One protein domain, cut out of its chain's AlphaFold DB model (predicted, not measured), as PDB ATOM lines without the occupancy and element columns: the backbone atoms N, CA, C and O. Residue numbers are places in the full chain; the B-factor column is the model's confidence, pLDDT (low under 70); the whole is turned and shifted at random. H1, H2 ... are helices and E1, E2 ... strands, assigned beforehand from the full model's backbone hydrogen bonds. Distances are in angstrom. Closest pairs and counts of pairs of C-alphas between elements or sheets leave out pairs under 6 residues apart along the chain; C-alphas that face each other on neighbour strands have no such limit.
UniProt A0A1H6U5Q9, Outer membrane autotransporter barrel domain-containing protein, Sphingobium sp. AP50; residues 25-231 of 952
ATOM      1  N   GLU A  25       9.760  -4.748 -23.192       72.50
ATOM      2  CA  GLU A  25      10.804  -4.100 -23.988       72.50
ATOM      3  C   GLU A  25      10.284  -3.457 -25.284       72.50
ATOM      4  O   GLU A  25      10.875  -2.496 -25.765       72.50
ATOM      5  N   THR A  26       9.174  -3.944 -25.853       78.50
ATOM      6  CA  THR A  26       8.562  -3.367 -27.066       78.50
ATOM      7  C   THR A  26       7.408  -2.415 -26.750       78.50
ATOM      8  O   THR A  26       7.089  -1.538 -27.561       78.50
ATOM      9  N   ARG A  27       6.785  -2.553 -25.568       83.88
ATOM     10  CA  ARG A  27       5.667  -1.717 -25.097       83.88
ATOM     11  C   ARG A  27       6.079  -0.598 -24.151       83.88
ATOM     12  O   ARG A  27       5.264   0.299 -23.957       83.88
ATOM     13  N   ASN A  28       7.288  -0.597 -23.596       84.06
ATOM     14  CA  ASN A  28       7.792   0.522 -22.804       84.06
ATOM     15  C   ASN A  28       8.782   1.348 -23.620       84.06
ATOM     16  O   ASN A  28       9.841   0.877 -24.022       84.06
ATOM     17  N   SER A  29       8.427   2.609 -23.836       85.81
ATOM     18  CA  SER A  29       9.321   3.600 -24.415       85.81
ATOM     19  C   SER A  29      10.427   3.959 -23.416       85.81
ATOM     20  O   SER A  29      10.103   4.280 -22.264       85.81
ATOM     21  N   PRO A  30      11.709   3.963 -23.825       84.25
ATOM     22  CA  PRO A  30      12.830   4.279 -22.939       84.25
ATOM     23  C   PRO A  30      12.737   5.650 -22.264       84.25
ATOM     24  O   PRO A  30      13.233   5.812 -21.151       84.25
ATOM     25  N   THR A  31      12.098   6.631 -22.909       75.50
ATOM     26  CA  THR A  31      11.986   7.997 -22.378       75.50
ATOM     27  C   THR A  31      10.574   8.396 -21.947       75.50
ATOM     28  O   THR A  31      10.411   9.487 -21.401       75.50
ATOM     29  N   GLY A  32       9.564   7.546 -22.178       70.19
ATOM     30  CA  GLY A  32       8.148   7.866 -21.935       70.19
ATOM     31  C   GLY A  32       7.338   6.800 -21.184       70.19
ATOM     32  O   GLY A  32       6.159   7.013 -20.909       70.19
ATOM     33  N   GLY A  33       7.925   5.647 -20.841       82.88
ATOM     34  CA  GLY A  33       7.226   4.550 -20.160       82.88
ATOM     35  C   GLY A  33       6.232   3.801 -21.061       82.88
ATOM     36  O   GLY A  33       6.349   3.811 -22.290       82.88
ATOM     37  N   ALA A  34       5.241   3.127 -20.469       84.62
ATOM     38  CA  ALA A  34       4.309   2.247 -21.188       84.62
ATOM     39  C   ALA A  34       3.536   2.973 -22.302       84.62
ATOM     40  O   ALA A  34       2.854   3.962 -22.042       84.62
ATOM     41  N   LEU A  35       3.622   2.489 -23.542       85.19
ATOM     42  CA  LEU A  35       2.942   3.052 -24.709       85.19
ATOM     43  C   LEU A  35       1.404   2.956 -24.559       85.19
ATOM     44  O   LEU A  35       0.898   1.935 -24.067       85.19
ATOM     45  N   PRO A  36       0.634   3.972 -25.006       82.75
ATOM     46  CA  PRO A  36      -0.824   4.003 -24.882       82.75
ATOM     47  C   PRO A  36      -1.554   2.798 -25.502       82.75
ATOM     48  O   PRO A  36      -1.016   2.032 -26.315       82.75
ATOM     49  N   SER A  37      -2.824   2.624 -25.125       76.81
ATOM     50  CA  SER A  37      -3.715   1.655 -25.763       76.81
ATOM     51  C   SER A  37      -3.978   2.060 -27.220       76.81
ATOM     52  O   SER A  37      -4.382   3.185 -27.495       76.81
ATOM     53  N   GLY A  38      -3.732   1.145 -28.163       77.19
ATOM     54  CA  GLY A  38      -3.868   1.393 -29.608       77.19
ATOM     55  C   GLY A  38      -2.547   1.414 -30.385       77.19
ATOM     56  O   GLY A  38      -2.578   1.289 -31.602       77.19
ATOM     57  N   VAL A  39      -1.404   1.494 -29.695       88.00
ATOM     58  CA  VAL A  39      -0.075   1.269 -30.289       88.00
ATOM     59  C   VAL A  39       0.238  -0.230 -30.269       88.00
ATOM     60  O   VAL A  39       0.093  -0.874 -29.227       88.00
ATOM     61  N   THR A  40       0.650  -0.814 -31.392       88.31
ATOM     62  CA  THR A  40       0.924  -2.260 -31.482       88.31
ATOM     63  C   THR A  40       2.189  -2.652 -30.714       88.31
ATOM     64  O   THR A  40       3.034  -1.810 -30.415       88.31
ATOM     65  N   GLU A  41       2.350  -3.935 -30.382       84.75
ATOM     66  CA  GLU A  41       3.592  -4.473 -29.791       84.75
ATOM     67  C   GLU A  41       4.742  -4.521 -30.811       84.75
ATOM     68  O   GLU A  41       5.900  -4.364 -30.442       84.75
ATOM     69  N   VAL A  42       4.427  -4.665 -32.100       87.50
ATOM     70  CA  VAL A  42       5.388  -4.775 -33.205       87.50
ATOM     71  C   VAL A  42       4.801  -4.197 -34.491       87.50
ATOM     72  O   VAL A  42       3.577  -4.115 -34.636       87.50
ATOM     73  N   GLY A  43       5.671  -3.808 -35.419       85.38
ATOM     74  CA  GLY A  43       5.305  -3.267 -36.725       85.38
ATOM     75  C   GLY A  43       5.317  -1.740 -36.755       85.38
ATOM     76  O   GLY A  43       5.065  -1.073 -35.746       85.38
ATOM     77  N   GLY A  44       5.606  -1.203 -37.940       90.44
ATOM     78  CA  GLY A  44       5.566   0.228 -38.209       90.44
ATOM     79  C   GLY A  44       6.671   1.033 -37.519       90.44
ATOM     80  O   GLY A  44       7.675   0.486 -37.053       90.44
ATOM     81  N   ILE A  45       6.456   2.348 -37.443       94.69
ATOM     82  CA  ILE A  45       7.288   3.279 -36.669       94.69
ATOM     83  C   ILE A  45       6.430   3.889 -35.568       94.69
ATOM     84  O   ILE A  45       5.398   4.483 -35.866       94.69
ATOM     85  N   VAL A  46       6.852   3.790 -34.309       95.06
ATOM     86  CA  VAL A  46       6.186   4.479 -33.191       95.06
ATOM     87  C   VAL A  46       7.016   5.675 -32.785       95.06
ATOM     88  O   VAL A  46       8.194   5.527 -32.491       95.06
ATOM     89  N   VAL A  47       6.392   6.844 -32.719       95.25
ATOM     90  CA  VAL A  47       7.018   8.069 -32.217       95.25
ATOM     91  C   VAL A  47       6.406   8.399 -30.872       95.25
ATOM     92  O   VAL A  47       5.186   8.507 -30.771       95.25
ATOM     93  N   ASP A  48       7.247   8.587 -29.868       94.69
ATOM     94  CA  ASP A  48       6.870   8.970 -28.516       94.69
ATOM     95  C   ASP A  48       7.659  10.207 -28.081       94.69
ATOM     96  O   ASP A  48       8.878  10.149 -27.926       94.69
ATOM     97  N   MET A  49       6.966  11.331 -27.916       94.31
ATOM     98  CA  MET A  49       7.545  12.610 -27.514       94.31
ATOM     99  C   MET A  49       7.017  13.030 -26.154       94.31
ATOM    100  O   MET A  49       5.806  13.076 -25.955       94.31
ATOM    101  N   THR A  50       7.912  13.439 -25.263       91.75
ATOM    102  CA  THR A  50       7.541  14.118 -24.020       91.75
ATOM    103  C   THR A  50       7.865  15.597 -24.155       91.75
ATOM    104  O   THR A  50       8.995  15.976 -24.478       91.75
ATOM    105  N   GLY A  51       6.862  16.440 -23.938       88.94
ATOM    106  CA  GLY A  51       6.985  17.887 -23.928       88.94
ATOM    107  C   GLY A  51       7.717  18.392 -22.691       88.94
ATOM    108  O   GLY A  51       7.837  17.690 -21.690       88.94
ATOM    109  N   THR A  52       8.167  19.639 -22.739       85.56
ATOM    110  CA  THR A  52       8.785  20.339 -21.588       85.56
ATOM    111  C   THR A  52       7.849  20.527 -20.384       85.56
ATOM    112  O   THR A  52       8.288  20.919 -19.307       85.56
ATOM    113  N   ASN A  53       6.556  20.253 -20.563       82.06
ATOM    114  CA  ASN A  53       5.510  20.258 -19.541       82.06
ATOM    115  C   ASN A  53       5.066  18.835 -19.134       82.06
ATOM    116  O   ASN A  53       3.939  18.661 -18.670       82.06
ATOM    117  N   ASP A  54       5.893  17.820 -19.405       82.00
ATOM    118  CA  ASP A  54       5.630  16.395 -19.158       82.00
ATOM    119  C   ASP A  54       4.388  15.818 -19.871       82.00
ATOM    120  O   ASP A  54       3.984  14.680 -19.623       82.00
ATOM    121  N   THR A  55       3.789  16.564 -20.805       85.88
ATOM    122  CA  THR A  55       2.726  16.044 -21.671       85.88
ATOM    123  C   THR A  55       3.333  15.147 -22.730       85.88
ATOM    124  O   THR A  55       4.300  15.515 -23.394       85.88
ATOM    125  N   ARG A  56       2.748  13.972 -22.926       89.69
ATOM    126  CA  ARG A  56       3.268  12.971 -23.852       89.69
ATOM    127  C   ARG A  56       2.424  12.914 -25.122       89.69
ATOM    128  O   ARG A  56       1.199  12.924 -25.046       89.69
ATOM    129  N   VAL A  57       3.066  12.845 -26.282       92.69
ATOM    130  CA  VAL A  57       2.439  12.734 -27.604       92.69
ATOM    131  C   VAL A  57       2.959  11.477 -28.287       92.69
ATOM    132  O   VAL A  57       4.150  11.385 -28.586       92.69
ATOM    133  N   VAL A  58       2.067  10.523 -28.562       93.75
ATOM    134  CA  VAL A  58       2.427   9.228 -29.162       93.75
ATOM    135  C   VAL A  58       1.696   9.013 -30.481       93.75
ATOM    136  O   VAL A  58       0.496   9.250 -30.566       93.75
ATOM    137  N   SER A  59       2.396   8.535 -31.508       94.56
ATOM    138  CA  SER A  59       1.813   8.172 -32.810       94.56
ATOM    139  C   SER A  59       2.423   6.881 -33.346       94.56
ATOM    140  O   SER A  59       3.526   6.513 -32.934       94.56
ATOM    141  N   GLN A  60       1.749   6.236 -34.293       94.75
ATOM    142  CA  GLN A  60       2.265   5.071 -35.001       94.75
ATOM    143  C   GLN A  60       2.011   5.177 -36.509       94.75
ATOM    144  O   GLN A  60       0.865   5.271 -36.939       94.75
ATOM    145  N   LEU A  61       3.069   5.064 -37.307       94.50
ATOM    146  CA  LEU A  61       2.994   4.907 -38.757       94.50
ATOM    147  C   LEU A  61       2.808   3.423 -39.095       94.50
ATOM    148  O   LEU A  61       3.537   2.590 -38.548       94.50
ATOM    149  N   ALA A  62       1.859   3.080 -39.971       93.12
ATOM    150  CA  ALA A  62       1.580   1.681 -40.300       93.12
ATOM    151  C   ALA A  62       2.738   1.041 -41.081       93.12
ATOM    152  O   ALA A  62       3.391   1.692 -41.894       93.12
ATOM    153  N   ALA A  63       2.980  -0.258 -40.882       90.50
ATOM    154  CA  ALA A  63       4.052  -0.967 -41.583       90.50
ATOM    155  C   ALA A  63       3.836  -1.006 -43.105       90.50
ATOM    156  O   ALA A  63       4.802  -0.952 -43.863       90.50
ATOM    157  N   SER A  64       2.581  -1.074 -43.560       89.81
ATOM    158  CA  SER A  64       2.227  -1.024 -44.985       89.81
ATOM    159  C   SER A  64       2.444   0.340 -45.643       89.81
ATOM    160  O   SER A  64       2.472   0.415 -46.872       89.81
ATOM    161  N   GLU A  65       2.620   1.405 -44.856       89.19
ATOM    162  CA  GLU A  65       2.918   2.760 -45.342       89.19
ATOM    163  C   GLU A  65       4.428   3.025 -45.460       89.19
ATOM    164  O   GLU A  65       4.835   4.087 -45.937       89.19
ATOM    165  N   LEU A  66       5.262   2.063 -45.051       89.06
ATOM    166  CA  LEU A  66       6.716   2.156 -45.110       89.06
ATOM    167  C   LEU A  66       7.271   1.573 -46.412       89.06
ATOM    168  O   LEU A  66       6.698   0.669 -47.025       89.06
ATOM    169  N   TYR A  67       8.417   2.100 -46.839       82.56
ATOM    170  CA  TYR A  67       9.109   1.624 -48.033       82.56
ATOM    171  C   TYR A  67       9.505   0.149 -47.907       82.56
ATOM    172  O   TYR A  67       9.999  -0.288 -46.872       82.56
ATOM    173  N   ARG A  68       9.346  -0.607 -48.998       79.44
ATOM    174  CA  ARG A  68       9.753  -2.010 -49.093       79.44
ATOM    175  C   ARG A  68      10.615  -2.230 -50.329       79.44
ATOM    176  O   ARG A  68      10.176  -1.930 -51.441       79.44
ATOM    177  N   GLY A  69      11.783  -2.834 -50.147       74.38
ATOM    178  CA  GLY A  69      12.691  -3.214 -51.227       74.38
ATOM    179  C   GLY A  69      14.140  -2.808 -50.968       74.38
ATOM    180  O   GLY A  69      14.480  -2.312 -49.899       74.38
ATOM    181  N   TYR A  70      14.989  -3.011 -51.976       70.06
ATOM    182  CA  TYR A  70      16.382  -2.557 -51.955       70.06
ATOM    183  C   TYR A  70      16.458  -1.031 -52.037       70.06
ATOM    184  O   TYR A  70      15.699  -0.421 -52.795       70.06
ATOM    185  N   ALA A  71      17.382  -0.409 -51.317       64.31
ATOM    186  CA  ALA A  71      17.760   0.973 -51.585       64.31
ATOM    187  C   ALA A  71      18.709   1.014 -52.802       64.31
ATOM    188  O   ALA A  71      19.687   0.278 -52.847       64.31
ATOM    189  N   ASN A  72      18.436   1.835 -53.828       58.50
ATOM    190  CA  ASN A  72      19.397   2.075 -54.916       58.50
ATOM    191  C   ASN A  72      19.781   3.550 -54.938       58.50
ATOM    192  O   ASN A  72      19.032   4.396 -55.419       58.50
ATOM    193  N   PHE A  73      20.978   3.858 -54.461       62.41
ATOM    194  CA  PHE A  73      21.454   5.230 -54.330       62.41
ATOM    195  C   PHE A  73      22.285   5.717 -55.545       62.41
ATOM    196  O   PHE A  73      22.955   6.746 -55.460       62.41
ATOM    197  N   SER A  74      22.258   5.014 -56.690       52.44
ATOM    198  CA  SER A  74      22.969   5.426 -57.917       52.44
ATOM    199  C   SER A  74      22.171   6.414 -58.792       52.44
ATOM    200  O   SER A  74      20.943   6.371 -58.843       52.44
ATOM    201  N   GLU A  75      22.866   7.255 -59.579       49.94
ATOM    202  CA  GLU A  75      22.257   8.151 -60.593       49.94
ATOM    203  C   GLU A  75      21.522   7.398 -61.733       49.94
ATOM    204  O   GLU A  75      20.831   8.016 -62.545       49.94
ATOM    205  N   ASN A  76      21.634   6.063 -61.809       52.06
ATOM    206  CA  ASN A  76      20.983   5.229 -62.820       52.06
ATOM    207  C   ASN A  76      19.782   4.484 -62.216       52.06
ATOM    208  O   ASN A  76      19.894   3.335 -61.787       52.06
ATOM    209  N   ALA A  77      18.618   5.137 -62.220       51.16
ATOM    210  CA  ALA A  77      17.367   4.570 -61.723       51.16
ATOM    211  C   ALA A  77      17.048   3.199 -62.358       51.16
ATOM    212  O   ALA A  77      16.861   3.083 -63.574       51.16
ATOM    213  N   VAL A  78      16.936   2.160 -61.525       52.91
ATOM    214  CA  VAL A  78      16.326   0.879 -61.911       52.91
ATOM    215  C   VAL A  78      14.802   1.042 -61.807       52.91
ATOM    216  O   VAL A  78      14.319   1.494 -60.768       52.91
ATOM    217  N   PRO A  79      14.013   0.701 -62.842       45.94
ATOM    218  CA  PRO A  79      12.560   0.843 -62.788       45.94
ATOM    219  C   PRO A  79      11.953   0.048 -61.622       45.94
ATOM    220  O   PRO A  79      12.068  -1.175 -61.587       45.94
ATOM    221  N   GLY A  80      11.285   0.745 -60.699       55.44
ATOM    222  CA  GLY A  80      10.611   0.144 -59.540       55.44
ATOM    223  C   GLY A  80      11.400   0.159 -58.227       55.44
ATOM    224  O   GLY A  80      10.910  -0.405 -57.257       55.44
ATOM    225  N   VAL A  81      12.572   0.805 -58.181       57.03
ATOM    226  CA  VAL A  81      13.393   0.973 -56.967       57.03
ATOM    227  C   VAL A  81      13.463   2.460 -56.607       57.03
ATOM    228  O   VAL A  81      13.664   3.287 -57.501       57.03
ATOM    229  N   ALA A  82      13.262   2.822 -55.335       57.91
ATOM    230  CA  ALA A  82      13.392   4.212 -54.893       57.91
ATOM    231  C   ALA A  82      14.864   4.661 -54.921       57.91
ATOM    232  O   ALA A  82      15.757   3.893 -54.565       57.91
ATOM    233  N   THR A  83      15.105   5.901 -55.359       57.47
ATOM    234  CA  THR A  83      16.452   6.460 -55.560       57.47
ATOM    235  C   THR A  83      16.702   7.698 -54.702       57.47
ATOM    236  O   THR A  83      15.911   8.639 -54.785       57.47
ATOM    237  N   GLY A  84      17.820   7.745 -53.966       66.69
ATOM    238  CA  GLY A  84      18.293   8.940 -53.242       66.69
ATOM    239  C   GLY A  84      18.906   8.605 -51.882       66.69
ATOM    240  O   GLY A  84      18.348   7.770 -51.185       66.69
ATOM    241  N   ASN A  85      20.060   9.204 -51.546       72.94
ATOM    242  CA  ASN A  85      20.723   9.136 -50.231       72.94
ATOM    243  C   ASN A  85      20.708  10.561 -49.655       72.94
ATOM    244  O   ASN A  85      21.453  11.398 -50.181       72.94
ATOM    245  N   PRO A  86      19.849  10.895 -48.677       83.06
ATOM    246  CA  PRO A  86      18.966  10.013 -47.901       83.06
ATOM    247  C   PRO A  86      17.816   9.331 -48.670       83.06
ATOM    248  O   PRO A  86      17.195   9.953 -49.536       83.06
ATOM    249  N   LEU A  87      17.459   8.100 -48.277       84.62
ATOM    250  CA  LEU A  87      16.250   7.386 -48.716       84.62
ATOM    251  C   LEU A  87      15.086   7.691 -47.771       84.62
ATOM    252  O   LEU A  87      15.127   7.316 -46.603       84.62
ATOM    253  N   LEU A  88      14.014   8.298 -48.281       87.56
ATOM    254  CA  LEU A  88      12.752   8.457 -47.550       87.56
ATOM    255  C   LEU A  88      12.005   7.120 -47.483       87.56
ATOM    256  O   LEU A  88      11.557   6.618 -48.515       87.56
ATOM    257  N   PHE A  89      11.826   6.577 -46.278       88.81
ATOM    258  CA  PHE A  89      11.150   5.292 -46.074       88.81
ATOM    259  C   PHE A  89       9.816   5.391 -45.325       88.81
ATOM    260  O   PHE A  89       9.107   4.394 -45.234       88.81
ATOM    261  N   GLY A  90       9.429   6.576 -44.846       90.62
ATOM    262  CA  GLY A  90       8.119   6.802 -44.238       90.62
ATOM    263  C   GLY A  90       7.851   8.274 -43.940       90.62
ATOM    264  O   GLY A  90       8.774   9.081 -43.835       90.62
ATOM    265  N   THR A  91       6.582   8.654 -43.793       93.88
ATOM    266  CA  THR A  91       6.208   9.991 -43.310       93.88
ATOM    267  C   THR A  91       5.019   9.905 -42.364       93.88
ATOM    268  O   THR A  91       3.916   9.568 -42.785       93.88
ATOM    269  N   GLN A  92       5.230  10.258 -41.095       94.12
ATOM    270  CA  GLN A  92       4.151  10.400 -40.122       94.12
ATOM    271  C   GLN A  92       3.570  11.810 -40.208       94.12
ATOM    272  O   GLN A  92       4.282  12.798 -40.040       94.12
ATOM    273  N   THR A  93       2.263  11.909 -40.434       92.56
ATOM    274  CA  THR A  93       1.539  13.188 -40.497       92.56
ATOM    275  C   THR A  93       0.633  13.371 -39.276       92.56
ATOM    276  O   THR A  93       0.447  12.443 -38.484       92.56
ATOM    277  N   GLY A  94       0.066  14.571 -39.113       90.44
ATOM    278  CA  GLY A  94      -0.918  14.872 -38.065       90.44
ATOM    279  C   GLY A  94      -0.371  15.641 -36.861       90.44
ATOM    280  O   GLY A  94      -1.081  15.785 -35.872       90.44
ATOM    281  N   TYR A  95       0.860  16.155 -36.934       93.06
ATOM    282  CA  TYR A  95       1.435  17.039 -35.916       93.06
ATOM    283  C   TYR A  95       1.062  18.498 -36.188       93.06
ATOM    284  O   TYR A  95       1.924  19.327 -36.455       93.06
ATOM    285  N   ASP A  96      -0.233  18.807 -36.206       91.00
ATOM    286  CA  ASP A  96      -0.683  20.190 -36.363       91.00
ATOM    287  C   ASP A  96      -0.457  21.018 -35.082       91.00
ATOM    288  O   ASP A  96      -0.055  20.501 -34.034       91.00
ATOM    289  N   SER A  97      -0.733  22.324 -35.152       86.56
ATOM    290  CA  SER A  97      -0.542  23.231 -34.014       86.56
ATOM    291  C   SER A  97      -1.320  22.798 -32.768       86.56
ATOM    292  O   SER A  97      -0.847  23.015 -31.661       86.56
ATOM    293  N   THR A  98      -2.472  22.129 -32.909       86.12
ATOM    294  CA  THR A  98      -3.259  21.689 -31.743       86.12
ATOM    295  C   THR A  98      -2.568  20.581 -30.955       86.12
ATOM    296  O   THR A  98      -2.740  20.510 -29.741       86.12
ATOM    297  N   VAL A  99      -1.759  19.756 -31.622       89.31
ATOM    298  CA  VAL A  99      -0.928  18.726 -30.991       89.31
ATOM    299  C   VAL A  99       0.375  19.330 -30.464       89.31
ATOM    300  O   VAL A  99       0.763  19.061 -29.330       89.31
ATOM    301  N   LEU A 100       1.050  20.159 -31.267       89.62
ATOM    302  CA  LEU A 100       2.371  20.701 -30.928       89.62
ATOM    303  C   LEU A 100       2.337  21.730 -29.789       89.62
ATOM    304  O   LEU A 100       3.286  21.787 -29.003       89.62
ATOM    305  N   ASP A 101       1.246  22.490 -29.651       86.56
ATOM    306  CA  ASP A 101       1.058  23.433 -28.541       86.56
ATOM    307  C   ASP A 101       0.974  22.707 -27.183       86.56
ATOM    308  O   ASP A 101       1.352  23.261 -26.151       86.56
ATOM    309  N   GLN A 102       0.530  21.442 -27.166       87.19
ATOM    310  CA  GLN A 102       0.393  20.652 -25.934       87.19
ATOM    311  C   GLN A 102       1.737  20.202 -25.352       87.19
ATOM    312  O   GLN A 102       1.783  19.819 -24.189       87.19
ATOM    313  N   LEU A 103       2.834  20.285 -26.111       86.12
ATOM    314  CA  LEU A 103       4.180  19.907 -25.656       86.12
ATOM    315  C   LEU A 103       4.868  20.996 -24.801       86.12
ATOM    316  O   LEU A 103       6.027  20.854 -24.412       86.12
ATOM    317  N   GLY A 104       4.190  22.106 -24.496       86.00
ATOM    318  CA  GLY A 104       4.724  23.141 -23.600       86.00
ATOM    319  C   GLY A 104       5.786  24.050 -24.228       86.00
ATOM    320  O   GLY A 104       6.514  24.723 -23.507       86.00
ATOM    321  N   GLY A 105       5.872  24.098 -25.563       84.75
ATOM    322  CA  GLY A 105       6.824  24.950 -26.289       84.75
ATOM    323  C   GLY A 105       8.147  24.273 -26.667       84.75
ATOM    324  O   GLY A 105       9.047  24.947 -27.162       84.75
ATOM    325  N   GLY A 106       8.272  22.957 -26.462       90.75
ATOM    326  CA  GLY A 106       9.438  22.179 -26.881       90.75
ATOM    327  C   GLY A 106       9.326  20.697 -26.530       90.75
ATOM    328  O   GLY A 106       8.419  20.290 -25.810       90.75
ATOM    329  N   ILE A 107      10.266  19.885 -27.013       93.69
ATOM    330  CA  ILE A 107      10.365  18.450 -26.698       93.69
ATOM    331  C   ILE A 107      11.547  18.255 -25.742       93.69
ATOM    332  O   ILE A 107      12.640  18.740 -26.025       93.69
ATOM    333  N   GLN A 108      11.344  17.551 -24.627       92.31
ATOM    334  CA  GLN A 108      12.410  17.234 -23.663       92.31
ATOM    335  C   GLN A 108      12.965  15.814 -23.822       92.31
ATOM    336  O   GLN A 108      14.094  15.539 -23.421       92.31
ATOM    337  N   SER A 109      12.189  14.909 -24.420       93.19
ATOM    338  CA  SER A 109      12.667  13.590 -24.828       93.19
ATOM    339  C   SER A 109      11.868  13.042 -26.008       93.19
ATOM    340  O   SER A 109      10.676  13.315 -26.148       93.19
ATOM    341  N   LEU A 110      12.541  12.273 -26.864       94.31
ATOM    342  CA  LEU A 110      11.959  11.614 -28.029       94.31
ATOM    343  C   LEU A 110      12.448  10.167 -28.093       94.31
ATOM    344  O   LEU A 110      13.649   9.912 -28.068       94.31
ATOM    345  N   SER A 111      11.520   9.235 -28.264       94.19
ATOM    346  CA  SER A 111      11.807   7.841 -28.583       94.19
ATOM    347  C   SER A 111      11.112   7.444 -29.884       94.19
ATOM    348  O   SER A 111       9.916   7.673 -30.053       94.19
ATOM    349  N   ILE A 112      11.853   6.823 -30.803       94.81
ATOM    350  CA  ILE A 112      11.328   6.289 -32.064       94.81
ATOM    351  C   ILE A 112      11.547   4.781 -32.083       94.81
ATOM    352  O   ILE A 112      12.682   4.323 -32.209       94.81
ATOM    353  N   ARG A 113      10.464   4.010 -31.969       93.75
ATOM    354  CA  ARG A 113      10.484   2.558 -32.156       93.75
ATOM    355  C   ARG A 113      10.429   2.239 -33.638       93.75
ATOM    356  O   ARG A 113       9.522   2.713 -34.318       93.75
ATOM    357  N   ILE A 114      11.313   1.374 -34.106       92.88
ATOM    358  CA  ILE A 114      11.260   0.821 -35.458       92.88
ATOM    359  C   ILE A 114      11.224  -0.697 -35.355       92.88
ATOM    360  O   ILE A 114      11.991  -1.283 -34.594       92.88
ATOM    361  N   THR A 115      10.333  -1.317 -36.125       90.94
ATOM    362  CA  THR A 115      10.340  -2.757 -36.389       90.94
ATOM    363  C   THR A 115      10.742  -2.986 -37.837       90.94
ATOM    364  O   THR A 115      10.046  -2.519 -38.733       90.94
ATOM    365  N   LEU A 116      11.813  -3.738 -38.071       89.69
ATOM    366  CA  LEU A 116      12.345  -4.002 -39.404       89.69
ATOM    367  C   LEU A 116      12.747  -5.474 -39.530       89.69
ATOM    368  O   LEU A 116      13.348  -6.034 -38.612       89.69
ATOM    369  N   TYR A 117      12.409  -6.094 -40.659       87.94
ATOM    370  CA  TYR A 117      13.076  -7.305 -41.117       87.94
ATOM    371  C   TYR A 117      14.221  -6.903 -42.041       87.94
ATOM    372  O   TYR A 117      13.974  -6.337 -43.113       87.94
ATOM    373  N   ASP A 118      15.447  -7.197 -41.621       80.38
ATOM    374  CA  ASP A 118      16.614  -7.072 -42.485       80.38
ATOM    375  C   ASP A 118      16.710  -8.322 -43.367       80.38
ATOM    376  O   ASP A 118      16.766  -9.443 -42.863       80.38
ATOM    377  N   GLY A 119      16.653  -8.139 -44.683       72.00
ATOM    378  CA  GLY A 119      16.746  -9.232 -45.656       72.00
ATOM    379  C   GLY A 119      18.081  -9.294 -46.390       72.00
ATOM    380  O   GLY A 119      18.155  -9.972 -47.418       72.00
ATOM    381  N   ASP A 120      19.094  -8.560 -45.924       67.81
ATOM    382  CA  ASP A 120      20.436  -8.575 -46.490       67.81
ATOM    383  C   ASP A 120      21.399  -9.490 -45.700       67.81
ATOM    384  O   ASP A 120      21.204  -9.811 -44.532       67.81
ATOM    385  N   THR A 121      22.430  -9.995 -46.380       62.19
ATOM    386  CA  THR A 121      23.532 -10.790 -45.804       62.19
ATOM    387  C   THR A 121      24.914 -10.272 -46.242       62.19
ATOM    388  O   THR A 121      25.925 -10.949 -46.020       62.19
ATOM    389  N   ALA A 122      24.964  -9.119 -46.920       59.88
ATOM    390  CA  ALA A 122      26.166  -8.465 -47.433       59.88
ATOM    391  C   ALA A 122      26.806  -7.491 -46.404       59.88
ATOM    392  O   ALA A 122      26.238  -7.261 -45.339       59.88
ATOM    393  N   PRO A 123      28.047  -7.005 -46.636       53.44
ATOM    394  CA  PRO A 123      28.707  -6.039 -45.757       53.44
ATOM    395  C   PRO A 123      28.131  -4.629 -45.958       53.44
ATOM    396  O   PRO A 123      28.484  -3.989 -46.943       53.44
ATOM    397  N   GLY A 124      27.323  -4.189 -44.991       56.44
ATOM    398  CA  GLY A 124      26.536  -2.949 -45.041       56.44
ATOM    399  C   GLY A 124      25.277  -2.976 -44.157       56.44
ATOM    400  O   GLY A 124      24.511  -2.015 -44.167       56.44
ATOM    401  N   ASP A 125      25.074  -4.048 -43.373       68.50
ATOM    402  CA  ASP A 125      23.923  -4.284 -42.493       68.50
ATOM    403  C   ASP A 125      23.747  -3.238 -41.372       68.50
ATOM    404  O   ASP A 125      24.616  -2.409 -41.054       68.50
ATOM    405  N   PHE A 126      22.561  -3.226 -40.755       74.88
ATOM    406  CA  PHE A 126      22.213  -2.235 -39.730       74.88
ATOM    407  C   PHE A 126      23.068  -2.330 -38.467       74.88
ATOM    408  O   PHE A 126      22.986  -1.430 -37.635       74.88
ATOM    409  N   ASP A 127      23.873  -3.377 -38.290       67.50
ATOM    410  CA  ASP A 127      24.759  -3.581 -37.149       67.50
ATOM    411  C   ASP A 127      26.244  -3.256 -37.403       67.50
ATOM    412  O   ASP A 127      27.046  -3.342 -36.466       67.50
ATOM    413  N   GLN A 128      26.619  -2.774 -38.597       77.12
ATOM    414  CA  GLN A 128      28.015  -2.443 -38.947       77.12
ATOM    415  C   GLN A 128      28.381  -0.950 -39.002       77.12
ATOM    416  O   GLN A 128      29.525  -0.603 -39.299       77.12
ATOM    417  N   GLY A 129      27.478  -0.051 -38.606       78.88
ATOM    418  CA  GLY A 129      27.827   1.353 -38.361       78.88
ATOM    419  C   GLY A 129      27.819   2.261 -39.594       78.88
ATOM    420  O   GLY A 129      28.277   3.401 -39.507       78.88
ATOM    421  N   GLU A 130      27.270   1.809 -40.718       81.00
ATOM    422  CA  GLU A 130      27.201   2.579 -41.974       81.00
ATOM    423  C   GLU A 130      25.827   3.236 -42.199       81.00
ATOM    424  O   GLU A 130      25.718   4.242 -42.898       81.00
ATOM    425  N   ASN A 131      24.800   2.743 -41.506       85.19
ATOM    426  CA  ASN A 131      23.418   3.191 -41.617       85.19
ATOM    427  C   ASN A 131      23.058   4.213 -40.536       85.19
ATOM    428  O   ASN A 131      23.194   3.952 -39.342       85.19
ATOM    429  N   THR A 132      22.501   5.363 -40.918       89.94
ATOM    430  CA  THR A 132      22.018   6.380 -39.969       89.94
ATOM    431  C   THR A 132      20.568   6.770 -40.207       89.94
ATOM    432  O   THR A 132      20.119   6.922 -41.341       89.94
ATOM    433  N   LEU A 133      19.820   6.957 -39.119       92.44
ATOM    434  CA  LEU A 133      18.463   7.485 -39.156       92.44
ATOM    435  C   LEU A 133      18.512   9.007 -39.071       92.44
ATOM    436  O   LEU A 133      19.116   9.565 -38.156       92.44
ATOM    437  N   SER A 134      17.830   9.680 -39.990       93.69
ATOM    438  CA  SER A 134      17.501  11.099 -39.881       93.69
ATOM    439  C   SER A 134      15.993  11.302 -39.935       93.69
ATOM    440  O   SER A 134      15.275  10.535 -40.578       93.69
ATOM    441  N   VAL A 135      15.512  12.344 -39.264       94.00
ATOM    442  CA  VAL A 135      14.109  12.757 -39.295       94.00
ATOM    443  C   VAL A 135      14.033  14.228 -39.663       94.00
ATOM    444  O   VAL A 135      14.666  15.048 -39.008       94.00
ATOM    445  N   ASN A 136      13.281  14.566 -40.714       93.81
ATOM    446  CA  ASN A 136      13.253  15.920 -41.289       93.81
ATOM    447  C   ASN A 136      14.671  16.483 -41.539       93.81
ATOM    448  O   ASN A 136      14.958  17.622 -41.180       93.81
ATOM    449  N   ASP A 137      15.556  15.659 -42.111       91.00
ATOM    450  CA  ASP A 137      16.981  15.950 -42.361       91.00
ATOM    451  C   ASP A 137      17.858  16.151 -41.103       91.00
ATOM    452  O   ASP A 137      19.025  16.528 -41.211       91.00
ATOM    453  N   ILE A 138      17.337  15.857 -39.906       94.25
ATOM    454  CA  ILE A 138      18.071  15.939 -38.635       94.25
ATOM    455  C   ILE A 138      18.560  14.543 -38.246       94.25
ATOM    456  O   ILE A 138      17.757  13.628 -38.057       94.25
ATOM    457  N   LEU A 139      19.876  14.374 -38.114       93.25
ATOM    458  CA  LEU A 139      20.513  13.104 -37.758       93.25
ATOM    459  C   LEU A 139      20.166  12.686 -36.320       93.25
ATOM    460  O   LEU A 139      20.452  13.420 -35.378       93.25
ATOM    461  N   LEU A 140      19.605  11.487 -36.151       91.56
ATOM    462  CA  LEU A 140      19.208  10.950 -34.844       91.56
ATOM    463  C   LEU A 140      20.194   9.934 -34.270       91.56
ATOM    464  O   LEU A 140      20.339   9.847 -33.055       91.56
ATOM    465  N   GLY A 141      20.862   9.157 -35.121       90.19
ATOM    466  CA  GLY A 141      21.839   8.168 -34.670       90.19
ATOM    467  C   GLY A 141      22.116   7.077 -35.692       90.19
ATOM    468  O   GLY A 141      21.489   7.021 -36.754       90.19
ATOM    469  N   ASN A 142      23.072   6.212 -35.361       90.38
ATOM    470  CA  ASN A 142      23.393   5.032 -36.149       90.38
ATOM    471  C   ASN A 142      22.455   3.876 -35.796       90.38
ATOM    472  O   ASN A 142      22.113   3.694 -34.628       90.38
ATOM    473  N   TRP A 143      22.057   3.080 -36.783       88.50
ATOM    474  CA  TRP A 143      21.222   1.904 -36.540       88.50
ATOM    475  C   TRP A 143      21.967   0.831 -35.736       88.50
ATOM    476  O   TRP A 143      21.326   0.134 -34.952       88.50
ATOM    477  N   SER A 144      23.304   0.775 -35.818       86.62
ATOM    478  CA  SER A 144      24.125  -0.184 -35.062       86.62
ATOM    479  C   SER A 144      24.173   0.110 -33.568       86.62
ATOM    480  O   SER A 144      24.462  -0.773 -32.758       86.62
ATOM    481  N   ASP A 145      23.891   1.360 -33.199       88.25
ATOM    482  CA  ASP A 145      23.883   1.825 -31.813       88.25
ATOM    483  C   ASP A 145      22.535   1.549 -31.126       88.25
ATOM    484  O   ASP A 145      22.390   1.754 -29.918       88.25
ATOM    485  N   VAL A 146      21.538   1.069 -31.879       87.88
ATOM    486  CA  VAL A 146      20.228   0.708 -31.342       87.88
ATOM    487  C   VAL A 146      20.275  -0.703 -30.781       87.88
ATOM    488  O   VAL A 146      20.539  -1.671 -31.490       87.88
ATOM    489  N   THR A 147      19.930  -0.842 -29.503       87.69
ATOM    490  CA  THR A 147      19.592  -2.149 -28.936       87.69
ATOM    491  C   THR A 147      18.304  -2.637 -29.594       87.69
ATOM    492  O   THR A 147      17.220  -2.139 -29.275       87.69
ATOM    493  N   ALA A 148      18.420  -3.594 -30.516       85.88
ATOM    494  CA  ALA A 148      17.271  -4.224 -31.146       85.88
ATOM    495  C   ALA A 148      17.049  -5.630 -30.580       85.88
ATOM    496  O   ALA A 148      17.973  -6.350 -30.184       85.88
ATOM    497  N   TYR A 149      15.782  -6.015 -30.522       85.88
ATOM    498  CA  TYR A 149      15.338  -7.300 -30.013       85.88
ATOM    499  C   TYR A 149      14.739  -8.092 -31.154       85.88
ATOM    500  O   TYR A 149      13.852  -7.592 -31.843       85.88
ATOM    501  N   GLN A 150      15.158  -9.346 -31.313       87.06
ATOM    502  CA  GLN A 150      14.436 -10.262 -32.180       87.06
ATOM    503  C   GLN A 150      13.001 -10.418 -31.659       87.06
ATOM    504  O   GLN A 150      12.784 -10.762 -30.495       87.06
ATOM    505  N   THR A 151      12.022 -10.172 -32.521       83.69
ATOM    506  CA  THR A 151      10.597 -10.184 -32.177       83.69
ATOM    507  C   THR A 151       9.842 -11.245 -32.971       83.69
ATOM    508  O   THR A 151      10.114 -11.461 -34.151       83.69
ATOM    509  N   THR A 152       8.883 -11.922 -32.335       83.88
ATOM    510  CA  THR A 152       7.884 -12.742 -33.037       83.88
ATOM    511  C   THR A 152       6.956 -11.874 -33.886       83.88
ATOM    512  O   THR A 152       6.907 -10.652 -33.742       83.88
ATOM    513  N   SER A 153       6.138 -12.524 -34.716       82.88
ATOM    514  CA  SER A 153       5.106 -11.863 -35.517       82.88
ATOM    515  C   SER A 153       4.082 -11.066 -34.711       82.88
ATOM    516  O   SER A 153       3.502 -10.123 -35.238       82.88
ATOM    517  N   ASP A 154       3.865 -11.420 -33.445       79.25
ATOM    518  CA  ASP A 154       2.961 -10.748 -32.511       79.25
ATOM    519  C   ASP A 154       3.673  -9.831 -31.499       79.25
ATOM    520  O   ASP A 154       3.007  -9.222 -30.673       79.25
ATOM    521  N   GLY A 155       4.999  -9.663 -31.594       70.75
ATOM    522  CA  GLY A 155       5.750  -8.655 -30.833       70.75
ATOM    523  C   GLY A 155       6.312  -9.099 -29.486       70.75
ATOM    524  O   GLY A 155       6.770  -8.261 -28.707       70.75
ATOM    525  N   GLN A 156       6.351 -10.409 -29.237       74.75
ATOM    526  CA  GLN A 156       7.065 -11.003 -28.108       74.75
ATOM    527  C   GLN A 156       8.571 -11.038 -28.407       74.75
ATOM    528  O   GLN A 156       8.993 -11.481 -29.479       74.75
ATOM    529  N   THR A 157       9.405 -10.612 -27.458       68.38
ATOM    530  CA  THR A 157      10.867 -10.662 -27.612       68.38
ATOM    531  C   THR A 157      11.390 -12.091 -27.451       68.38
ATOM    532  O   THR A 157      11.165 -12.738 -26.424       68.38
ATOM    533  N   LEU A 158      12.137 -12.588 -28.436       61.91
ATOM    534  CA  LEU A 158      12.753 -13.914 -28.424       61.91
ATOM    535  C   LEU A 158      14.245 -13.799 -28.091       61.91
ATOM    536  O   LEU A 158      15.059 -13.581 -28.972       61.91
ATOM    537  N   LEU A 159      14.609 -13.966 -26.817       53.78
ATOM    538  CA  LEU A 159      15.910 -14.490 -26.352       53.78
ATOM    539  C   LEU A 159      17.179 -14.196 -27.212       53.78
ATOM    540  O   LEU A 159      17.900 -15.131 -27.544       53.78
ATOM    541  N   SER A 160      17.502 -12.931 -27.514       55.62
ATOM    542  CA  SER A 160      18.866 -12.346 -27.583       55.62
ATOM    543  C   SER A 160      18.783 -10.881 -28.032       55.62
ATOM    544  O   SER A 160      18.010 -10.563 -28.931       55.62
ATOM    545  N   THR A 161      19.553  -9.987 -27.406       57.91
ATOM    546  CA  THR A 161      19.783  -8.623 -27.913       57.91
ATOM    547  C   THR A 161      20.820  -8.678 -29.024       57.91
ATOM    548  O   THR A 161      21.887  -9.266 -28.817       57.91
ATOM    549  N   THR A 162      20.545  -8.041 -30.155       61.16
ATOM    550  CA  THR A 162      21.557  -7.726 -31.166       61.16
ATOM    551  C   THR A 162      21.991  -6.269 -30.981       61.16
ATOM    552  O   THR A 162      21.190  -5.422 -30.585       61.16
ATOM    553  N   ASN A 163      23.276  -5.972 -31.196       65.62
ATOM    554  CA  ASN A 163      23.677  -4.588 -31.458       65.62
ATOM    555  C   ASN A 163      23.174  -4.305 -32.873       65.62
ATOM    556  O   ASN A 163      23.602  -5.027 -33.757       65.62
ATOM    557  N   GLY A 164      22.247  -3.374 -33.081       78.06
ATOM    558  CA  GLY A 164      21.612  -3.149 -34.384       78.06
ATOM    559  C   GLY A 164      20.549  -4.181 -34.777       78.06
ATOM    560  O   GLY A 164      20.229  -5.102 -34.019       78.06
ATOM    561  N   PHE A 165      19.955  -3.998 -35.959       85.50
ATOM    562  CA  PHE A 165      18.914  -4.868 -36.519       85.50
ATOM    563  C   PHE A 165      19.582  -5.987 -37.320       85.50
ATOM    564  O   PHE A 165      20.078  -5.736 -38.404       85.50
ATOM    565  N   GLY A 166      19.638  -7.197 -36.763       75.81
ATOM    566  CA  GLY A 166      20.407  -8.284 -37.376       75.81
ATOM    567  C   GLY A 166      19.783  -8.886 -38.643       75.81
ATOM    568  O   GLY A 166      18.570  -8.838 -38.846       75.81
ATOM    569  N   ASN A 167      20.632  -9.554 -39.423       81.81
ATOM    570  CA  ASN A 167      20.295 -10.174 -40.708       81.81
ATOM    571  C   ASN A 167      19.261 -11.310 -40.602       81.81
ATOM    572  O   ASN A 167      19.322 -12.160 -39.705       81.81
ATOM    573  N   ASP A 168      18.345 -11.365 -41.571       82.75
ATOM    574  CA  ASP A 168      17.282 -12.364 -41.747       82.75
ATOM    575  C   ASP A 168      16.326 -12.527 -40.548       82.75
ATOM    576  O   ASP A 168      15.589 -13.524 -40.455       82.75
ATOM    577  N   ILE A 169      16.294 -11.556 -39.631       83.38
ATOM    578  CA  ILE A 169      15.421 -11.563 -38.457       83.38
ATOM    579  C   ILE A 169      14.511 -10.338 -38.427       83.38
ATOM    580  O   ILE A 169      14.878  -9.237 -38.818       83.38
ATOM    581  N   LEU A 170      13.296 -10.531 -37.908       87.75
ATOM    582  CA  LEU A 170      12.443  -9.415 -37.522       87.75
ATOM    583  C   LEU A 170      12.959  -8.865 -36.195       87.75
ATOM    584  O   LEU A 170      12.896  -9.567 -35.180       87.75
ATOM    585  N   ALA A 171      13.432  -7.626 -36.197       88.56
ATOM    586  CA  ALA A 171      13.937  -6.962 -35.008       88.56
ATOM    587  C   ALA A 171      13.173  -5.667 -34.719       88.56
ATOM    588  O   ALA A 171      12.723  -4.966 -35.625       88.56
ATOM    589  N   THR A 172      13.017  -5.352 -33.434       89.88
ATOM    590  CA  THR A 172      12.402  -4.108 -32.960       89.88
ATOM    591  C   THR A 172      13.350  -3.391 -32.009       89.88
ATOM    592  O   THR A 172      13.837  -3.997 -31.058       89.88
ATOM    593  N   GLY A 173      13.594  -2.102 -32.239       89.25
ATOM    594  CA  GLY A 173      14.502  -1.283 -31.432       89.25
ATOM    595  C   GLY A 173      14.030   0.163 -31.306       89.25
ATOM    596  O   GLY A 173      13.140   0.592 -32.042       89.25
ATOM    597  N   PHE A 174      14.613   0.911 -30.364       91.62
ATOM    598  CA  PHE A 174      14.284   2.317 -30.111       91.62
ATOM    599  C   PHE A 174      15.490   3.237 -30.301       91.62
ATOM    600  O   PHE A 174      16.492   3.107 -29.599       91.62
ATOM    601  N   PHE A 175      15.341   4.255 -31.142       93.06
ATOM    602  CA  PHE A 175      16.203   5.432 -31.110       93.06
ATOM    603  C   PHE A 175      15.720   6.345 -29.986       93.06
ATOM    604  O   PHE A 175      14.564   6.759 -29.997       93.06
ATOM    605  N   SER A 176      16.574   6.638 -29.005       92.50
ATOM    606  CA  SER A 176      16.221   7.479 -27.852       92.50
ATOM    607  C   SER A 176      17.080   8.733 -27.827       92.50
ATOM    608  O   SER A 176      18.303   8.650 -27.745       92.50
ATOM    609  N   ILE A 177      16.431   9.889 -27.900       93.12
ATOM    610  CA  ILE A 177      17.059  11.196 -28.019       93.12
ATOM    611  C   ILE A 177      16.679  12.016 -26.787       93.12
ATOM    612  O   ILE A 177      15.506  12.290 -26.527       93.12
ATOM    613  N   THR A 178      17.697  12.423 -26.036       89.19
ATOM    614  CA  THR A 178      17.595  13.367 -24.909       89.19
ATOM    615  C   THR A 178      18.470  14.606 -25.116       89.19
ATOM    616  O   THR A 178      18.510  15.486 -24.258       89.19
ATOM    617  N   ASP A 179      19.172  14.696 -26.252       92.00
ATOM    618  CA  ASP A 179      19.976  15.863 -26.605       92.00
ATOM    619  C   ASP A 179      19.065  17.056 -26.922       92.00
ATOM    620  O   ASP A 179      18.317  17.059 -27.900       92.00
ATOM    621  N   VAL A 180      19.144  18.086 -26.082       88.44
ATOM    622  CA  VAL A 180      18.277  19.269 -26.150       88.44
ATOM    623  C   VAL A 180      18.419  20.021 -27.479       88.44
ATOM    624  O   VAL A 180      17.432  20.581 -27.956       88.44
ATOM    625  N   ALA A 181      19.602  20.039 -28.101       91.00
ATOM    626  CA  ALA A 181      19.810  20.743 -29.366       91.00
ATOM    627  C   ALA A 181      19.102  20.016 -30.515       91.00
ATOM    628  O   ALA A 181      18.330  20.638 -31.246       91.00
ATOM    629  N   VAL A 182      19.274  18.693 -30.602       92.56
ATOM    630  CA  VAL A 182      18.595  17.847 -31.598       92.56
ATOM    631  C   VAL A 182      17.075  17.904 -31.415       92.56
ATOM    632  O   VAL A 182      16.336  18.104 -32.377       92.56
ATOM    633  N   LEU A 183      16.586  17.809 -30.175       95.44
ATOM    634  CA  LEU A 183      15.152  17.889 -29.870       95.44
ATOM    635  C   LEU A 183      14.543  19.250 -30.229       95.44
ATOM    636  O   LEU A 183      13.414  19.315 -30.716       95.44
ATOM    637  N   THR A 184      15.298  20.333 -30.031       93.44
ATOM    638  CA  THR A 184      14.883  21.683 -30.430       93.44
ATOM    639  C   THR A 184      14.784  21.803 -31.951       93.44
ATOM    640  O   THR A 184      13.815  22.367 -32.461       93.44
ATOM    641  N   GLU A 185      15.750  21.260 -32.695       95.81
ATOM    642  CA  GLU A 185      15.701  21.227 -34.162       95.81
ATOM    643  C   GLU A 185      14.498  20.423 -34.666       95.81
ATOM    644  O   GLU A 185      13.774  20.894 -35.544       95.81
ATOM    645  N   ILE A 186      14.213  19.266 -34.056       95.00
ATOM    646  CA  ILE A 186      13.054  18.438 -34.414       95.00
ATOM    647  C   ILE A 186      11.754  19.187 -34.131       95.00
ATOM    648  O   ILE A 186      10.894  19.245 -35.011       95.00
ATOM    649  N   TYR A 187      11.617  19.810 -32.958       94.88
ATOM    650  CA  TYR A 187      10.431  20.599 -32.616       94.88
ATOM    651  C   TYR A 187      10.208  21.748 -33.610       94.88
ATOM    652  O   TYR A 187       9.105  21.921 -34.127       94.88
ATOM    653  N   ASN A 188      11.266  22.479 -33.966       94.19
ATOM    654  CA  ASN A 188      11.190  23.542 -34.970       94.19
ATOM    655  C   ASN A 188      10.842  23.005 -36.368       94.19
ATOM    656  O   ASN A 188      10.083  23.644 -37.097       94.19
ATOM    657  N   SER A 189      11.363  21.831 -36.744       94.94
ATOM    658  CA  SER A 189      11.025  21.187 -38.018       94.94
ATOM    659  C   SER A 189       9.545  20.794 -38.075       94.94
ATOM    660  O   SER A 189       8.888  21.044 -39.082       94.94
ATOM    661  N   LEU A 190       8.994  20.281 -36.970       93.62
ATOM    662  CA  LEU A 190       7.584  19.929 -36.821       93.62
ATOM    663  C   LEU A 190       6.677  21.152 -36.941       93.62
ATOM    664  O   LEU A 190       5.681  21.088 -37.655       93.62
ATOM    665  N   LEU A 191       7.051  22.279 -36.322       91.75
ATOM    666  CA  LEU A 191       6.333  23.552 -36.474       91.75
ATOM    667  C   LEU A 191       6.283  24.029 -37.938       91.75
ATOM    668  O   LEU A 191       5.348  24.727 -38.327       91.75
ATOM    669  N   ALA A 192       7.287  23.677 -38.747       90.81
ATOM    670  CA  ALA A 192       7.367  24.072 -40.151       90.81
ATOM    671  C   ALA A 192       6.652  23.099 -41.107       90.81
ATOM    672  O   ALA A 192       6.081  23.542 -42.107       90.81
ATOM    673  N   SER A 193       6.695  21.789 -40.840       92.06
ATOM    674  CA  SER A 193       6.236  20.744 -41.768       92.06
ATOM    675  C   SER A 193       4.929  20.052 -41.360       92.06
ATOM    676  O   SER A 193       4.276  19.454 -42.216       92.06
ATOM    677  N   ASN A 194       4.543  20.109 -40.079       93.31
ATOM    678  CA  ASN A 194       3.466  19.323 -39.453       93.31
ATOM    679  C   ASN A 194       3.596  17.793 -39.642       93.31
ATOM    680  O   ASN A 194       2.608  17.050 -39.534       93.31
ATOM    681  N   ALA A 195       4.799  17.308 -39.961       94.38
ATOM    682  CA  ALA A 195       5.068  15.911 -40.281       94.38
ATOM    683  C   ALA A 195       6.506  15.503 -39.916       94.38
ATOM    684  O   ALA A 195       7.415  16.332 -39.890       94.38
ATOM    685  N   LEU A 196       6.716  14.209 -39.677       95.38
ATOM    686  CA  LEU A 196       8.037  13.600 -39.521       95.38
ATOM    687  C   LEU A 196       8.325  12.725 -40.737       95.38
ATOM    688  O   LEU A 196       7.682  11.693 -40.928       95.38
ATOM    689  N   ALA A 197       9.279  13.142 -41.560       94.50
ATOM    690  CA  ALA A 197       9.812  12.363 -42.666       94.50
ATOM    691  C   ALA A 197      11.003  11.532 -42.174       94.50
ATOM    692  O   ALA A 197      11.995  12.103 -41.724       94.50
ATOM    693  N   PHE A 198      10.909  10.202 -42.250       94.38
ATOM    694  CA  PHE A 198      11.966   9.283 -41.824       94.38
ATOM    695  C   PHE A 198      12.853   8.924 -43.006       94.38
ATOM    696  O   PHE A 198      12.397   8.333 -43.991       94.38
ATOM    697  N   THR A 199      14.124   9.282 -42.892       90.94
ATOM    698  CA  THR A 199      15.119   9.068 -43.933       90.94
ATOM    699  C   THR A 199      16.289   8.255 -43.421       90.94
ATOM    700  O   THR A 199      16.767   8.473 -42.309       90.94
ATOM    701  N   LEU A 200      16.774   7.345 -44.248       87.62
ATOM    702  CA  LEU A 200      17.987   6.591 -44.000       87.62
ATOM    703  C   LEU A 200      19.131   7.179 -44.826       87.62
ATOM    704  O   LEU A 200      18.972   7.330 -46.037       87.62
ATOM    705  N   ASN A 201      20.278   7.436 -44.197       86.19
ATOM    706  CA  ASN A 201      21.524   7.670 -44.924       86.19
ATOM    707  C   ASN A 201      22.464   6.482 -44.762       86.19
ATOM    708  O   ASN A 201      22.641   5.992 -43.648       86.19
ATOM    709  N   ASP A 202      23.102   6.107 -45.861       79.56
ATOM    710  CA  ASP A 202      24.019   4.973 -45.954       79.56
ATOM    711  C   ASP A 202      25.389   5.450 -46.475       79.56
ATOM    712  O   ASP A 202      25.457   6.317 -47.355       79.56
ATOM    713  N   VAL A 203      26.482   4.941 -45.906       72.50
ATOM    714  CA  VAL A 203      27.859   5.284 -46.290       72.50
ATOM    715  C   VAL A 203      28.375   4.406 -47.445       72.50
ATOM    716  O   VAL A 203      29.177   4.921 -48.234       72.50
ATOM    717  N   ASP A 204      27.888   3.165 -47.615       69.19
ATOM    718  CA  ASP A 204      28.205   2.289 -48.762       69.19
ATOM    719  C   ASP A 204      26.930   1.870 -49.541       69.19
ATOM    720  O   ASP A 204      26.309   0.855 -49.259       69.19
ATOM    721  N   PRO A 205      26.514   2.652 -50.553       59.00
ATOM    722  CA  PRO A 205      25.151   2.644 -51.093       59.00
ATOM    723  C   PRO A 205      24.619   1.406 -51.877       59.00
ATOM    724  O   PRO A 205      23.828   1.593 -52.814       59.00
ATOM    725  N   TYR A 206      25.015   0.160 -51.601       59.78
ATOM    726  CA  TYR A 206      24.816  -0.932 -52.574       59.78
ATOM    727  C   TYR A 206      24.177  -2.245 -52.111       59.78
ATOM    728  O   TYR A 206      24.115  -3.155 -52.945       59.78
ATOM    729  N   ASP A 207      23.641  -2.367 -50.897       62.47
ATOM    730  CA  ASP A 207      23.166  -3.683 -50.440       62.47
ATOM    731  C   ASP A 207      21.897  -3.712 -49.565       62.47
ATOM    732  O   ASP A 207      21.074  -4.613 -49.746       62.47
ATOM    733  N   ASN A 208      21.622  -2.675 -48.772       70.31
ATOM    734  CA  ASN A 208      20.519  -2.684 -47.804       70.31
ATOM    735  C   ASN A 208      19.105  -2.985 -48.378       70.31
ATOM    736  O   ASN A 208      18.564  -2.254 -49.228       70.31
ATOM    737  N   TYR A 209      18.457  -4.042 -47.858       77.69
ATOM    738  CA  TYR A 209      17.065  -4.433 -48.143       77.69
ATOM    739  C   TYR A 209      16.151  -4.195 -46.937       77.69
ATOM    740  O   TYR A 209      16.363  -4.744 -45.860       77.69
ATOM    741  N   PHE A 210      15.060  -3.455 -47.156       79.06
ATOM    742  CA  PHE A 210      14.091  -3.119 -46.113       79.06
ATOM    743  C   PHE A 210      12.782  -3.861 -46.316       79.06
ATOM    744  O   PHE A 210      12.149  -3.748 -47.375       79.06
ATOM    745  N   ASP A 211      12.305  -4.533 -45.271       86.38
ATOM    746  CA  ASP A 211      10.925  -4.992 -45.223       86.38
ATOM    747  C   ASP A 211      10.317  -4.807 -43.832       86.38
ATOM    748  O   ASP A 211      10.508  -5.599 -42.916       86.38
ATOM    749  N   PHE A 212       9.526  -3.749 -43.676       89.44
ATOM    750  CA  PHE A 212       8.813  -3.474 -42.426       89.44
ATOM    751  C   PHE A 212       7.571  -4.366 -42.240       89.44
ATOM    752  O   PHE A 212       6.943  -4.340 -41.183       89.44
ATOM    753  N   THR A 213       7.194  -5.153 -43.259       89.31
ATOM    754  CA  THR A 213       6.002  -6.019 -43.251       89.31
ATOM    755  C   THR A 213       6.337  -7.494 -43.045       89.31
ATOM    756  O   THR A 213       5.519  -8.258 -42.530       89.31
ATOM    757  N   GLN A 214       7.533  -7.918 -43.450       88.31
ATOM    758  CA  GLN A 214       7.957  -9.308 -43.363       88.31
ATOM    759  C   GLN A 214       8.137  -9.734 -41.909       88.31
ATOM    760  O   GLN A 214       8.720  -9.034 -41.096       88.31
ATOM    761  N   GLY A 215       7.599 -10.904 -41.570       84.88
ATOM    762  CA  GLY A 215       7.651 -11.440 -40.213       84.88
ATOM    763  C   GLY A 215       6.605 -10.865 -39.257       84.88
ATOM    764  O   GLY A 215       6.377 -11.504 -38.241       84.88
ATOM    765  N   VAL A 216       5.946  -9.741 -39.567       87.19
ATOM    766  CA  VAL A 216       4.873  -9.139 -38.749       87.19
ATOM    767  C   VAL A 216       3.541  -9.859 -39.003       87.19
ATOM    768  O   VAL A 216       3.235 -10.235 -40.135       87.19
ATOM    769  N   ASP A 217       2.733 -10.075 -37.960       88.25
ATOM    770  CA  ASP A 217       1.389 -10.642 -38.108       88.25
ATOM    771  C   ASP A 217       0.525  -9.758 -39.019       88.25
ATOM    772  O   ASP A 217       0.491  -8.534 -38.880       88.25
ATOM    773  N   GLY A 218      -0.209 -10.380 -39.946       86.25
ATOM    774  CA  GLY A 218      -0.990  -9.659 -40.953       86.25
ATOM    775  C   GLY A 218      -2.031  -8.696 -40.374       86.25
ATOM    776  O   GLY A 218      -2.361  -7.710 -41.026       86.25
ATOM    777  N   GLY A 219      -2.526  -8.939 -39.155       87.06
ATOM    778  CA  GLY A 219      -3.443  -8.036 -38.461       87.06
ATOM    779  C   GLY A 219      -2.789  -6.767 -37.904       87.06
ATOM    780  O   GLY A 219      -3.507  -5.833 -37.559       87.06
ATOM    781  N   LEU A 220      -1.455  -6.722 -37.818       87.62
ATOM    782  CA  LEU A 220      -0.684  -5.593 -37.288       87.62
ATOM    783  C   LEU A 220      -0.041  -4.730 -38.387       87.62
ATOM    784  O   LEU A 220       0.349  -3.598 -38.113       87.62
ATOM    785  N   ILE A 221       0.042  -5.232 -39.625       89.12
ATOM    786  CA  ILE A 221       0.701  -4.546 -40.753       89.12
ATOM    787  C   ILE A 221       0.031  -3.201 -41.090       89.12
ATOM    788  O   ILE A 221       0.723  -2.210 -41.315       89.12
ATOM    789  N   ASP A 222      -1.303  -3.156 -41.088       91.25
ATOM    790  CA  ASP A 222      -2.092  -1.975 -41.481       91.25
ATOM    791  C   ASP A 222      -2.496  -1.082 -40.290       91.25
ATOM    792  O   ASP A 222      -3.400  -0.251 -40.403       91.25
ATOM    793  N   VAL A 223      -1.873  -1.259 -39.119       88.56
ATOM    794  CA  VAL A 223      -2.214  -0.485 -37.915       88.56
ATOM    795  C   VAL A 223      -1.370   0.786 -37.839       88.56
ATOM    796  O   VAL A 223      -0.175   0.732 -37.555       88.56
ATOM    797  N   GLY A 224      -2.018   1.932 -38.050       86.75
ATOM    798  CA  GLY A 224      -1.450   3.265 -37.855       86.75
ATOM    799  C   GLY A 224      -2.383   4.164 -37.040       86.75
ATOM    800  O   GLY A 224      -3.610   4.052 -37.114       86.75
ATOM    801  N   THR A 225      -1.804   5.058 -36.242       89.56
ATOM    802  CA  THR A 225      -2.500   6.060 -35.434       89.56
ATOM    803  C   THR A 225      -1.806   7.416 -35.563       89.56
ATOM    804  O   THR A 225      -0.585   7.529 -35.461       89.56
ATOM    805  N   GLY A 226      -2.590   8.475 -35.787       90.19
ATOM    806  CA  GLY A 226      -2.081   9.847 -35.709       90.19
ATOM    807  C   GLY A 226      -1.638  10.216 -34.283       90.19
ATOM    808  O   GLY A 226      -1.889   9.449 -33.353       90.19
ATOM    809  N   PRO A 227      -1.005  11.382 -34.083       91.94
ATOM    810  CA  PRO A 227      -0.526  11.811 -32.770       91.94
ATOM    811  C   PRO A 227      -1.648  11.926 -31.731       91.94
ATOM    812  O   PRO A 227      -2.614  12.664 -31.913       91.94
ATOM    813  N   VAL A 228      -1.505  11.200 -30.623       90.44
ATOM    814  CA  VAL A 228      -2.420  11.202 -29.477       90.44
ATOM    815  C   VAL A 228      -1.740  11.878 -28.295       90.44
ATOM    816  O   VAL A 228      -0.656  11.471 -27.883       90.44
ATOM    817  N   VAL A 229      -2.402  12.890 -27.734       87.19
ATOM    818  CA  VAL A 229      -1.939  13.626 -26.552       87.19
ATOM    819  C   VAL A 229      -2.398  12.908 -25.279       87.19
ATOM    820  O   VAL A 229      -3.587  12.649 -25.093       87.19
ATOM    821  N   THR A 230      -1.459  12.622 -24.382       79.44
ATOM    822  CA  THR A 230      -1.677  12.063 -23.043       79.44
ATOM    823  C   THR A 230      -1.101  13.018 -21.985       79.44
ATOM    824  O   THR A 230       0.116  13.211 -21.964       79.44
ATOM    825  N   PRO A 231      -1.936  13.631 -21.121       68.94
ATOM    826  CA  PRO A 231      -1.472  14.488 -20.024       68.94
ATOM    827  C   PRO A 231      -0.652  13.708 -18.977       68.94
ATOM    828  O   PRO A 231      -0.845  12.493 -18.852       68.94
TER     829      PRO A 231
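AT A GLANCE: This is residues 25 to 231 of the 952 residues of the protein "Outer membrane autotransporter barrel domain-containing protein" of Sphingobium sp. AP50 (UniProt A0A1H6U5Q9). Two strongly twisted sheets face each other as a sandwich with crossed strands: a large branched sheet of E1, E2, E4, E7, E8, E9, E11 and E12, and a smaller one, E3, E10, E5, E6 in that order, over part of it. H2 packs on both sheets along one end, with H1 near it on the large sheet. The printed part has 207 residues, in order E1 E2 E3 H1 E4 E5 E6 E7 E8 E9 H2 E10 E11 H3 E12; neighbour strands are antiparallel, and the class is mixed. It is compact, with a radius of gyration of the C-alphas of 16.1 A and spans of 45 by 38 by 28 A.

HOW THE PARTS SIT: Start at E4, residues 107 to 118. On one side of it find E1, residues 45 to 51 (N 46 to O 113, 2.9 A), and E11, residues 209 to 211 (N 117 to O 211, 3.0 A); on the other side is E9, residues 170 to 177 (N 112 to O 175, 2.8 A). E1 forms a hairpin with E2, residues 56 to 61 (N 47 to O 59, 2.9 A), whose other neighbour is edge strand E12, residues 225 to 230 (N 58 to O 228, 3.0 A). Beside E9 lies E7, residues 147 to 151 (N 149 to O 172, 2.9 A), in a hairpin with E8, residues 157 to 163 (N 158 to O 150, 2.8 A). In the smaller sheet, E3, residues 87 to 93, neighbours E10, residues 195 to 202 (N 89 to O 198, 2.9 A); then come E5, residues 131 to 135 (N 134 to O 199, 2.8 A), and E6, residues 138 to 142 (N 133 to O 141, 2.9 A). The facing parts are 10.5 A apart centre to centre, their strands at 61 degrees. H2, residues 180 to 193, is on both sheets, at a height of 10.0 A over the larger, where its closest C-alphas with E4 are those of Leu 183 and Ile 107, 5.8 A apart, and at a height of 8.6 A over the smaller, where its closest C-alphas with E6 are those of Ile 186 and Ile 138, 7.0 A apart. H1, residues 97 to 103, is on the larger sheet at a height of 8.3 A and only just touches H2, with 3 pairs of C-alphas within 8 A (closest Ser 97 and Leu 191, 7.3 A). H3, residues 218 to 221, touches no helix. Every O i to N i+4 pair is within hydrogen-bond range in H2; H1 has 1 of 3, beside 3 of 4 O i to N i+3 pairs, and H3 is too short for one.

IN THESE COORDINATES: Find C-alpha 45 at (7.288, 3.279, -36.669), where E1 begins, and C-alpha 230 at (-1.677, 12.063, -23.043), where E12 ends. E4 spans 30.7 A, E9 23.2 A, E10 22.6 A and H2 19.8 A.

THE WHOLE: The C-alphas farthest apart, Asn 76 and Pro 231, are 49.2 A apart. The printed part has no cut; the links E2 to E3 and E4 to E5 are long. Mean pLDDT of the printed part is 83.0, and 33 residues are under 70, among them 71 to 84 and 157 to 163.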